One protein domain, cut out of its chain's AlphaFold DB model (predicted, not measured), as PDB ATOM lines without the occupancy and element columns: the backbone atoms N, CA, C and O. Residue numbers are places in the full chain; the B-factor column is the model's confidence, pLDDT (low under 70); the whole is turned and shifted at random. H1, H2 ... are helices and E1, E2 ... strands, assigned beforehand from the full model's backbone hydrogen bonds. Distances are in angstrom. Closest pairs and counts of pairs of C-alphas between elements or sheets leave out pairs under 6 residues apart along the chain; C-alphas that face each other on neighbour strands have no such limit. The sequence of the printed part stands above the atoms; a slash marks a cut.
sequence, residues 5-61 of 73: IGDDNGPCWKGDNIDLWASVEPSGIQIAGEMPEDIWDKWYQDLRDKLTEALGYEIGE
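This is residues 5 to 61 of the 73 residues of an uncharacterized protein of Butyrivibrio proteoclasticus (strain ATCC 51982 / DSM 14932 / B316) (UniProt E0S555). What shape is this? A twisted, all antiparallel sheet in the order E1, E2, E3, E4 forms a wall, and one long helix, H1, folds back beside its E4 edge, not over a face. What else is there? After H1, residues 56 to 61 form an end with no named element, which turns back at Gly 56 and slants away from the helix towards Glu 61. The printed part has 57 residues, with four named strands and then one named helix, of mixed class. It is only just loose, close to compact, with a radius of gyration of the C-alphas of 12.6 A, and spans 33 by 28 by 16 A.

Where are the strands? E1 is residues 5 to 7, from C-alpha 5 at (0.274, -3.789, -36.250), and E2 is residues 10 to 15. E3, residues 18 to 25, is 22.3 A long, and E4, residues 28 to 34, is 20.1 A. Where is the helix? H1, residues 37 to 55, is 26.5 A long and ends with C-alpha 55 at (-23.995, 7.556, -48.634).

How do the strands pair? They form a meander, each strand the antiparallel neighbour of the one before. N 21 and O 32 of the hairpin E3 and E4 are 2.9 A apart, N 13 and O 20 of the hairpin E2 and E3 2.8 A, and N 12 and O 5 of the hairpin E1 and E2 2.9 A. Where does H1 stand? It is only just not on the sheet, with 4 pairs of C-alphas within 10 A, and is apart from E1, E2 and E3. Every O i to N i+4 pair in H1 is within hydrogen-bond range.

How large is it? The two C-alphas farthest apart, of Asp 16 and Gly 56, are 35.6 A apart. Are there cuts or weak places? The printed part has no cut, and the four links between the named elements are tight. Residues 6 to 9 have pLDDT under 70.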
ATOM      1  N   ILE A   5       0.133  -2.605 -37.085       76.50
ATOM      2  CA  ILE A   5       0.274  -3.789 -36.250       76.50
ATOM      3  C   ILE A   5      -1.070  -4.521 -36.332       76.50
ATOM      4  O   ILE A   5      -2.126  -3.902 -36.290       76.50
ATOM      5  N   GLY A   6      -1.052  -5.832 -36.536       68.56
ATOM      6  CA  GLY A   6      -2.252  -6.662 -36.461       68.56
ATOM      7  C   GLY A   6      -2.029  -7.743 -35.418       68.56
ATOM      8  O   GLY A   6      -0.993  -8.408 -35.469       68.56
ATOM      9  N   ASP A   7      -2.965  -7.899 -34.488       69.06
ATOM     10  CA  ASP A   7      -3.022  -9.030 -33.557       69.06
ATOM     11  C   ASP A   7      -4.425  -9.661 -33.559       69.06
ATOM     12  O   ASP A   7      -5.231  -9.389 -34.454       69.06
ATOM     13  N   ASP A   8      -4.706 -10.535 -32.590       63.59
ATOM     14  CA  ASP A   8      -5.991 -11.229 -32.460       63.59
ATOM     15  C   ASP A   8      -7.192 -10.268 -32.292       63.59
ATOM     16  O   ASP A   8      -8.333 -10.687 -32.482       63.59
ATOM     17  N   ASN A   9      -6.953  -8.982 -31.994       64.62
ATOM     18  CA  ASN A   9      -7.963  -7.924 -31.882       64.62
ATOM     19  C   ASN A   9      -8.154  -7.113 -33.180       64.62
ATOM     20  O   ASN A   9      -8.937  -6.165 -33.200       64.62
ATOM     21  N   GLY A  10      -7.463  -7.468 -34.271       73.12
ATOM     22  CA  GLY A  10      -7.665  -6.871 -35.592       73.12
ATOM     23  C   GLY A  10      -6.617  -5.826 -36.007       73.12
ATOM     24  O   GLY A  10      -5.525  -5.748 -35.437       73.12
ATOM     25  N   PRO A  11      -6.883  -5.067 -37.089       82.25
ATOM     26  CA  PRO A  11      -5.950  -4.072 -37.604       82.25
ATOM     27  C   PRO A  11      -5.837  -2.869 -36.661       82.25
ATOM     28  O   PRO A  11      -6.843  -2.243 -36.328       82.25
ATOM     29  N   CYS A  12      -4.604  -2.491 -36.314       83.56
ATOM     30  CA  CYS A  12      -4.320  -1.288 -35.540       83.56
ATOM     31  C   CYS A  12      -3.178  -0.436 -36.125       83.56
ATOM     32  O   CYS A  12      -2.289  -0.913 -36.844       83.56
ATOM     33  N   TRP A  13      -3.217   0.853 -35.798       88.06
ATOM     34  CA  TRP A  13      -2.172   1.839 -36.045       88.06
ATOM     35  C   TRP A  13      -1.671   2.385 -34.717       88.06
ATOM     36  O   TRP A  13      -2.469   2.841 -33.899       88.06
ATOM     37  N   LYS A  14      -0.347   2.389 -34.529       86.81
ATOM     38  CA  LYS A  14       0.281   2.889 -33.299       86.81
ATOM     39  C   LYS A  14       1.252   4.033 -33.566       86.81
ATOM     40  O   LYS A  14       2.018   4.002 -34.532       86.81
ATOM     41  N   GLY A  15       1.234   5.020 -32.677       86.44
ATOM     42  CA  GLY A  15       2.105   6.191 -32.658       86.44
ATOM     43  C   GLY A  15       2.335   6.693 -31.229       86.44
ATOM     44  O   GLY A  15       1.940   6.045 -30.263       86.44
ATOM     45  N   ASP A  16       2.990   7.842 -31.083       87.62
ATOM     46  CA  ASP A  16       3.181   8.469 -29.770       87.62
ATOM     47  C   ASP A  16       1.827   8.956 -29.219       87.62
ATOM     48  O   ASP A  16       1.203   9.835 -29.813       87.62
ATOM     49  N   ASN A  17       1.360   8.353 -28.120       86.81
ATOM     50  CA  ASN A  17       0.031   8.561 -27.517       86.81
ATOM     51  C   ASN A  17      -1.159   8.317 -28.468       86.81
ATOM     52  O   ASN A  17      -2.217   8.925 -28.305       86.81
ATOM     53  N   ILE A  18      -0.979   7.454 -29.476       89.94
ATOM     54  CA  ILE A  18      -2.049   7.030 -30.385       89.94
ATOM     55  C   ILE A  18      -2.029   5.507 -30.507       89.94
ATOM     56  O   ILE A  18      -1.026   4.929 -30.932       89.94
ATOM     57  N   ASP A  19      -3.158   4.876 -30.208       89.50
ATOM     58  CA  ASP A  19      -3.452   3.480 -30.528       89.50
ATOM     59  C   ASP A  19      -4.853   3.430 -31.128       89.50
ATOM     60  O   ASP A  19      -5.821   3.641 -30.412       89.50
ATOM     61  N   LEU A  20      -4.971   3.227 -32.438       90.12
ATOM     62  CA  LEU A  20      -6.248   3.227 -33.151       90.12
ATOM     63  C   LEU A  20      -6.472   1.861 -33.779       90.12
ATOM     64  O   LEU A  20      -5.659   1.423 -34.592       90.12
ATOM     65  N   TRP A  21      -7.594   1.221 -33.481       89.50
ATOM     66  CA  TRP A  21      -7.985  -0.044 -34.084       89.50
ATOM     67  C   TRP A  21      -9.412   0.019 -34.619       89.50
ATOM     68  O   TRP A  21     -10.212   0.884 -34.249       89.50
ATOM     69  N   ALA A  22      -9.714  -0.886 -35.543       89.12
ATOM     70  CA  ALA A  22     -11.043  -0.993 -36.120       89.12
ATOM     71  C   ALA A  22     -11.437  -2.452 -36.329       89.12
ATOM     72  O   ALA A  22     -10.603  -3.284 -36.688       89.12
ATOM     73  N   SER A  23     -12.724  -2.735 -36.160       87.31
ATOM     74  CA  SER A  23     -13.319  -4.043 -36.421       87.31
ATOM     75  C   SER A  23     -14.605  -3.894 -37.229       87.31
ATOM     76  O   SER A  23     -15.249  -2.842 -37.231       87.31
ATOM     77  N   VAL A  24     -14.963  -4.954 -37.948       87.50
ATOM     78  CA  VAL A  24     -16.262  -5.072 -38.610       87.50
ATOM     79  C   VAL A  24     -17.123  -5.974 -37.742       87.50
ATOM     80  O   VAL A  24     -16.861  -7.168 -37.636       87.50
ATOM     81  N   GLU A  25     -18.157  -5.392 -37.153       84.00
ATOM     82  CA  GLU A  25     -19.088  -6.050 -36.245       84.00
ATOM     83  C   GLU A  25     -20.484  -6.151 -36.884       84.00
ATOM     84  O   GLU A  25     -20.796  -5.412 -37.825       84.00
ATOM     85  N   PRO A  26     -21.385  -7.015 -36.379       81.00
ATOM     86  CA  PRO A  26     -22.774  -7.055 -36.844       81.00
ATOM     87  C   PRO A  26     -23.503  -5.706 -36.729       81.00
ATOM     88  O   PRO A  26     -24.419  -5.432 -37.499       81.00
ATOM     89  N   SER A  27     -23.086  -4.855 -35.787       74.12
ATOM     90  CA  SER A  27     -23.596  -3.495 -35.593       74.12
ATOM     91  C   SER A  27     -22.942  -2.448 -36.505       74.12
ATOM     92  O   SER A  27     -23.300  -1.279 -36.421       74.12
ATOM     93  N   GLY A  28     -22.007  -2.824 -37.383       82.00
ATOM     94  CA  GLY A  28     -21.345  -1.914 -38.316       82.00
ATOM     95  C   GLY A  28     -19.827  -1.863 -38.149       82.00
ATOM     96  O   GLY A  28     -19.185  -2.846 -37.796       82.00
ATOM     97  N   ILE A  29     -19.231  -0.713 -38.468       88.19
ATOM     98  CA  ILE A  29     -17.785  -0.499 -38.329       88.19
ATOM     99  C   ILE A  29     -17.524   0.067 -36.938       88.19
ATOM    100  O   ILE A  29     -17.952   1.180 -36.641       88.19
ATOM    101  N   GLN A  30     -16.788  -0.675 -36.119       88.31
ATOM    102  CA  GLN A  30     -16.286  -0.180 -34.847       88.31
ATOM    103  C   GLN A  30     -14.912   0.450 -35.056       88.31
ATOM    104  O   GLN A  30     -14.034  -0.146 -35.678       88.31
ATOM    105  N   ILE A  31     -14.722   1.647 -34.505       90.50
ATOM    106  CA  ILE A  31     -13.438   2.343 -34.439       90.50
ATOM    107  C   ILE A  31     -13.218   2.716 -32.979       90.50
ATOM    108  O   ILE A  31     -14.074   3.359 -32.376       90.50
ATOM    109  N   ALA A  32     -12.091   2.312 -32.404       90.06
ATOM    110  CA  ALA A  32     -11.797   2.539 -30.995       90.06
ATOM    111  C   ALA A  32     -10.290   2.670 -30.765       90.06
ATOM    112  O   ALA A  32      -9.482   2.317 -31.625       90.06
ATOM    113  N   GLY A  33      -9.908   3.212 -29.610       89.50
ATOM    114  CA  GLY A  33      -8.505   3.473 -29.334       89.50
ATOM    115  C   GLY A  33      -8.230   4.557 -28.302       89.50
ATOM    116  O   GLY A  33      -9.148   5.112 -27.705       89.50
ATOM    117  N   GLU A  34      -6.947   4.865 -28.138       91.38
ATOM    118  CA  GLU A  34      -6.444   6.027 -27.408       91.38
ATOM    119  C   GLU A  34      -5.929   7.077 -28.399       91.38
ATOM    120  O   GLU A  34      -5.176   6.766 -29.323       91.38
ATOM    121  N   MET A  35      -6.347   8.328 -28.215       92.44
ATOM    122  CA  MET A  35      -5.944   9.487 -29.014       92.44
ATOM    123  C   MET A  35      -6.225  10.768 -28.209       92.44
ATOM    124  O   MET A  35      -7.151  10.761 -27.393       92.44
ATOM    125  N   PRO A  36      -5.488  11.877 -28.420       94.62
ATOM    126  CA  PRO A  36      -5.886  13.176 -27.882       94.62
ATOM    127  C   PRO A  36      -7.326  13.536 -28.273       94.62
ATOM    128  O   PRO A  36      -7.701  13.418 -29.441       94.62
ATOM    129  N   GLU A  37      -8.120  13.970 -27.293       94.56
ATOM    130  CA  GLU A  37      -9.566  14.217 -27.422       94.56
ATOM    131  C   GLU A  37      -9.900  15.204 -28.551       94.56
ATOM    132  O   GLU A  37     -10.782  14.952 -29.364       94.56
ATOM    133  N   ASP A  38      -9.120  16.277 -28.689       95.50
ATOM    134  CA  ASP A  38      -9.308  17.293 -29.727       95.50
ATOM    135  C   ASP A  38      -9.094  16.752 -31.148       95.50
ATOM    136  O   ASP A  38      -9.774  17.164 -32.096       95.50
ATOM    137  N   ILE A  39      -8.150  15.819 -31.303       94.56
ATOM    138  CA  ILE A  39      -7.906  15.128 -32.569       94.56
ATOM    139  C   ILE A  39      -9.038  14.136 -32.828       94.56
ATOM    140  O   ILE A  39      -9.561  14.118 -33.945       94.56
ATOM    141  N   TRP A  40      -9.420  13.347 -31.819       94.19
ATOM    142  CA  TRP A  40     -10.478  12.347 -31.931       94.19
ATOM    143  C   TRP A  40     -11.804  12.980 -32.350       94.19
ATOM    144  O   TRP A  40     -12.363  12.593 -33.374       94.19
ATOM    145  N   ASP A  41     -12.261  14.001 -31.626       94.31
ATOM    146  CA  ASP A  41     -13.548  14.657 -31.860       94.31
ATOM    147  C   ASP A  41     -13.629  15.247 -33.263       94.31
ATOM    148  O   ASP A  41     -14.594  15.028 -34.000       94.31
ATOM    149  N   LYS A  42     -12.577  15.964 -33.669       96.31
ATOM    150  CA  LYS A  42     -12.514  16.564 -34.999       96.31
ATOM    151  C   LYS A  42     -12.491  15.500 -36.091       96.31
ATOM    152  O   LYS A  42     -13.218  15.608 -37.076       96.31
ATOM    153  N   TRP A  43     -11.633  14.497 -35.946       94.62
ATOM    154  CA  TRP A  43     -11.453  13.464 -36.958       94.62
ATOM    155  C   TRP A  43     -12.700  12.588 -37.112       94.62
ATOM    156  O   TRP A  43     -13.121  12.310 -38.237       94.62
ATOM    157  N   TYR A  44     -13.304  12.178 -35.998       92.94
ATOM    158  CA  TYR A  44     -14.496  11.340 -35.999       92.94
ATOM    159  C   TYR A  44     -15.701  12.092 -36.580       92.94
ATOM    160  O   TYR A  44     -16.434  11.532 -37.398       92.94
ATOM    161  N   GLN A  45     -15.857  13.383 -36.261       94.56
ATOM    162  CA  GLN A  45     -16.870  14.235 -36.888       94.56
ATOM    163  C   GLN A  45     -16.653  14.353 -38.408       94.56
ATOM    164  O   GLN A  45     -17.571  14.076 -39.180       94.56
ATOM    165  N   ASP A  46     -15.427  14.661 -38.850       97.31
ATOM    166  CA  ASP A  46     -15.086  14.772 -40.276       97.31
ATOM    167  C   ASP A  46     -15.371  13.469 -41.049       97.31
ATOM    168  O   ASP A  46     -15.779  13.501 -42.214       97.31
ATOM    169  N   LEU A  47     -15.121  12.311 -40.430       94.94
ATOM    170  CA  LEU A  47     -15.425  11.002 -41.007       94.94
ATOM    171  C   LEU A  47     -16.936  10.820 -41.192       94.94
ATOM    172  O   LEU A  47     -17.380  10.447 -42.282       94.94
ATOM    173  N   ARG A  48     -17.721  11.093 -40.143       94.12
ATOM    174  CA  ARG A  48     -19.183  10.947 -40.158       94.12
ATOM    175  C   ARG A  48     -19.840  11.861 -41.181       94.12
ATOM    176  O   ARG A  48     -20.719  11.400 -41.909       94.12
ATOM    177  N   ASP A  49     -19.384  13.104 -41.290       96.50
ATOM    178  CA  ASP A  49     -19.920  14.076 -42.244       96.50
ATOM    179  C   ASP A  49     -19.664  13.639 -43.690       96.50
ATOM    180  O   ASP A  49     -20.591  13.587 -44.503       96.50
ATOM    181  N   LYS A  50     -18.431  13.218 -44.002       97.88
ATOM    182  CA  LYS A  50     -18.070  12.726 -45.344       97.88
ATOM    183  C   LYS A  50     -18.839  11.469 -45.728       97.88
ATOM    184  O   LYS A  50     -19.275  11.342 -46.871       97.88
ATOM    185  N   LEU A  51     -18.999  10.526 -44.800       95.19
ATOM    186  CA  LEU A  51     -19.776   9.316 -45.060       95.19
ATOM    187  C   LEU A  51     -21.264   9.633 -45.219       95.19
ATOM    188  O   LEU A  51     -21.900   9.082 -46.113       95.19
ATOM    189  N   THR A  52     -21.798  10.549 -44.411       94.94
ATOM    190  CA  THR A  52     -23.192  10.994 -44.514       94.94
ATOM    191  C   THR A  52     -23.475  11.604 -45.885       94.94
ATOM    192  O   THR A  52     -24.449  11.226 -46.541       94.94
ATOM    193  N   GLU A  53     -22.591  12.489 -46.358       97.38
ATOM    194  CA  GLU A  53     -22.672  13.080 -47.695       97.38
ATOM    195  C   GLU A  53     -22.593  12.009 -48.793       97.38
ATOM    196  O   GLU A  53     -23.447  11.960 -49.679       97.38
ATOM    197  N   ALA A  54     -21.600  11.118 -48.721       97.44
ATOM    198  CA  ALA A  54     -21.354  10.121 -49.759       97.44
ATOM    199  C   ALA A  54     -22.449   9.046 -49.851       97.44
ATOM    200  O   ALA A  54     -22.746   8.554 -50.941       97.44
ATOM    201  N   LEU A  55     -23.035   8.657 -48.717       92.88
ATOM    202  CA  LEU A  55     -23.995   7.556 -48.634       92.88
ATOM    203  C   LEU A  55     -25.460   8.024 -48.683       92.88
ATOM    204  O   LEU A  55     -26.363   7.217 -48.936       92.88
ATOM    205  N   GLY A  56     -25.724   9.314 -48.452       94.25
ATOM    206  CA  GLY A  56     -27.073   9.884 -48.464       94.25
ATOM    207  C   GLY A  56     -27.938   9.418 -47.286       94.25
ATOM    208  O   GLY A  56     -29.138   9.169 -47.450       94.25
ATOM    209  N   TYR A  57     -27.326   9.203 -46.120       91.94
ATOM    210  CA  TYR A  57     -27.998   9.009 -44.833       91.94
ATOM    211  C   TYR A  57     -27.054   9.285 -43.671       91.94
ATOM    212  O   TYR A  57     -25.848   9.132 -43.808       91.94
ATOM    213  N   GLU A  58     -27.625   9.668 -42.534       92.31
ATOM    214  CA  GLU A  58     -26.878  10.014 -41.328       92.31
ATOM    215  C   GLU A  58     -26.099   8.822 -40.756       92.31
ATOM    216  O   GLU A  58     -26.644   7.726 -40.598       92.31
ATOM    217  N   ILE A  59     -24.831   9.059 -40.415       91.88
ATOM    218  CA  ILE A  59     -23.943   8.098 -39.754       91.88
ATOM    219  C   ILE A  59     -23.782   8.472 -38.281       91.88
ATOM    220  O   ILE A  59     -23.431   9.609 -37.952       91.88
ATOM    221  N   GLY A  60     -23.999   7.510 -37.388       89.94
ATOM    222  CA  GLY A  60     -23.856   7.694 -35.949       89.94
ATOM    223  C   GLY A  60     -24.282   6.467 -35.154       89.94
ATOM    224  O   GLY A  60     -24.650   5.442 -35.732       89.94
ATOM    225  N   GLU A  61     -24.231   6.602 -33.833       87.38
ATOM    226  CA  GLU A  61     -24.517   5.518 -32.900       87.38
ATOM    227  C   GLU A  61     -26.031   5.332 -32.691       87.38
ATOM    228  O   GLU A  61     -26.771   6.313 -32.559       87.38
TER     229      GLU A  61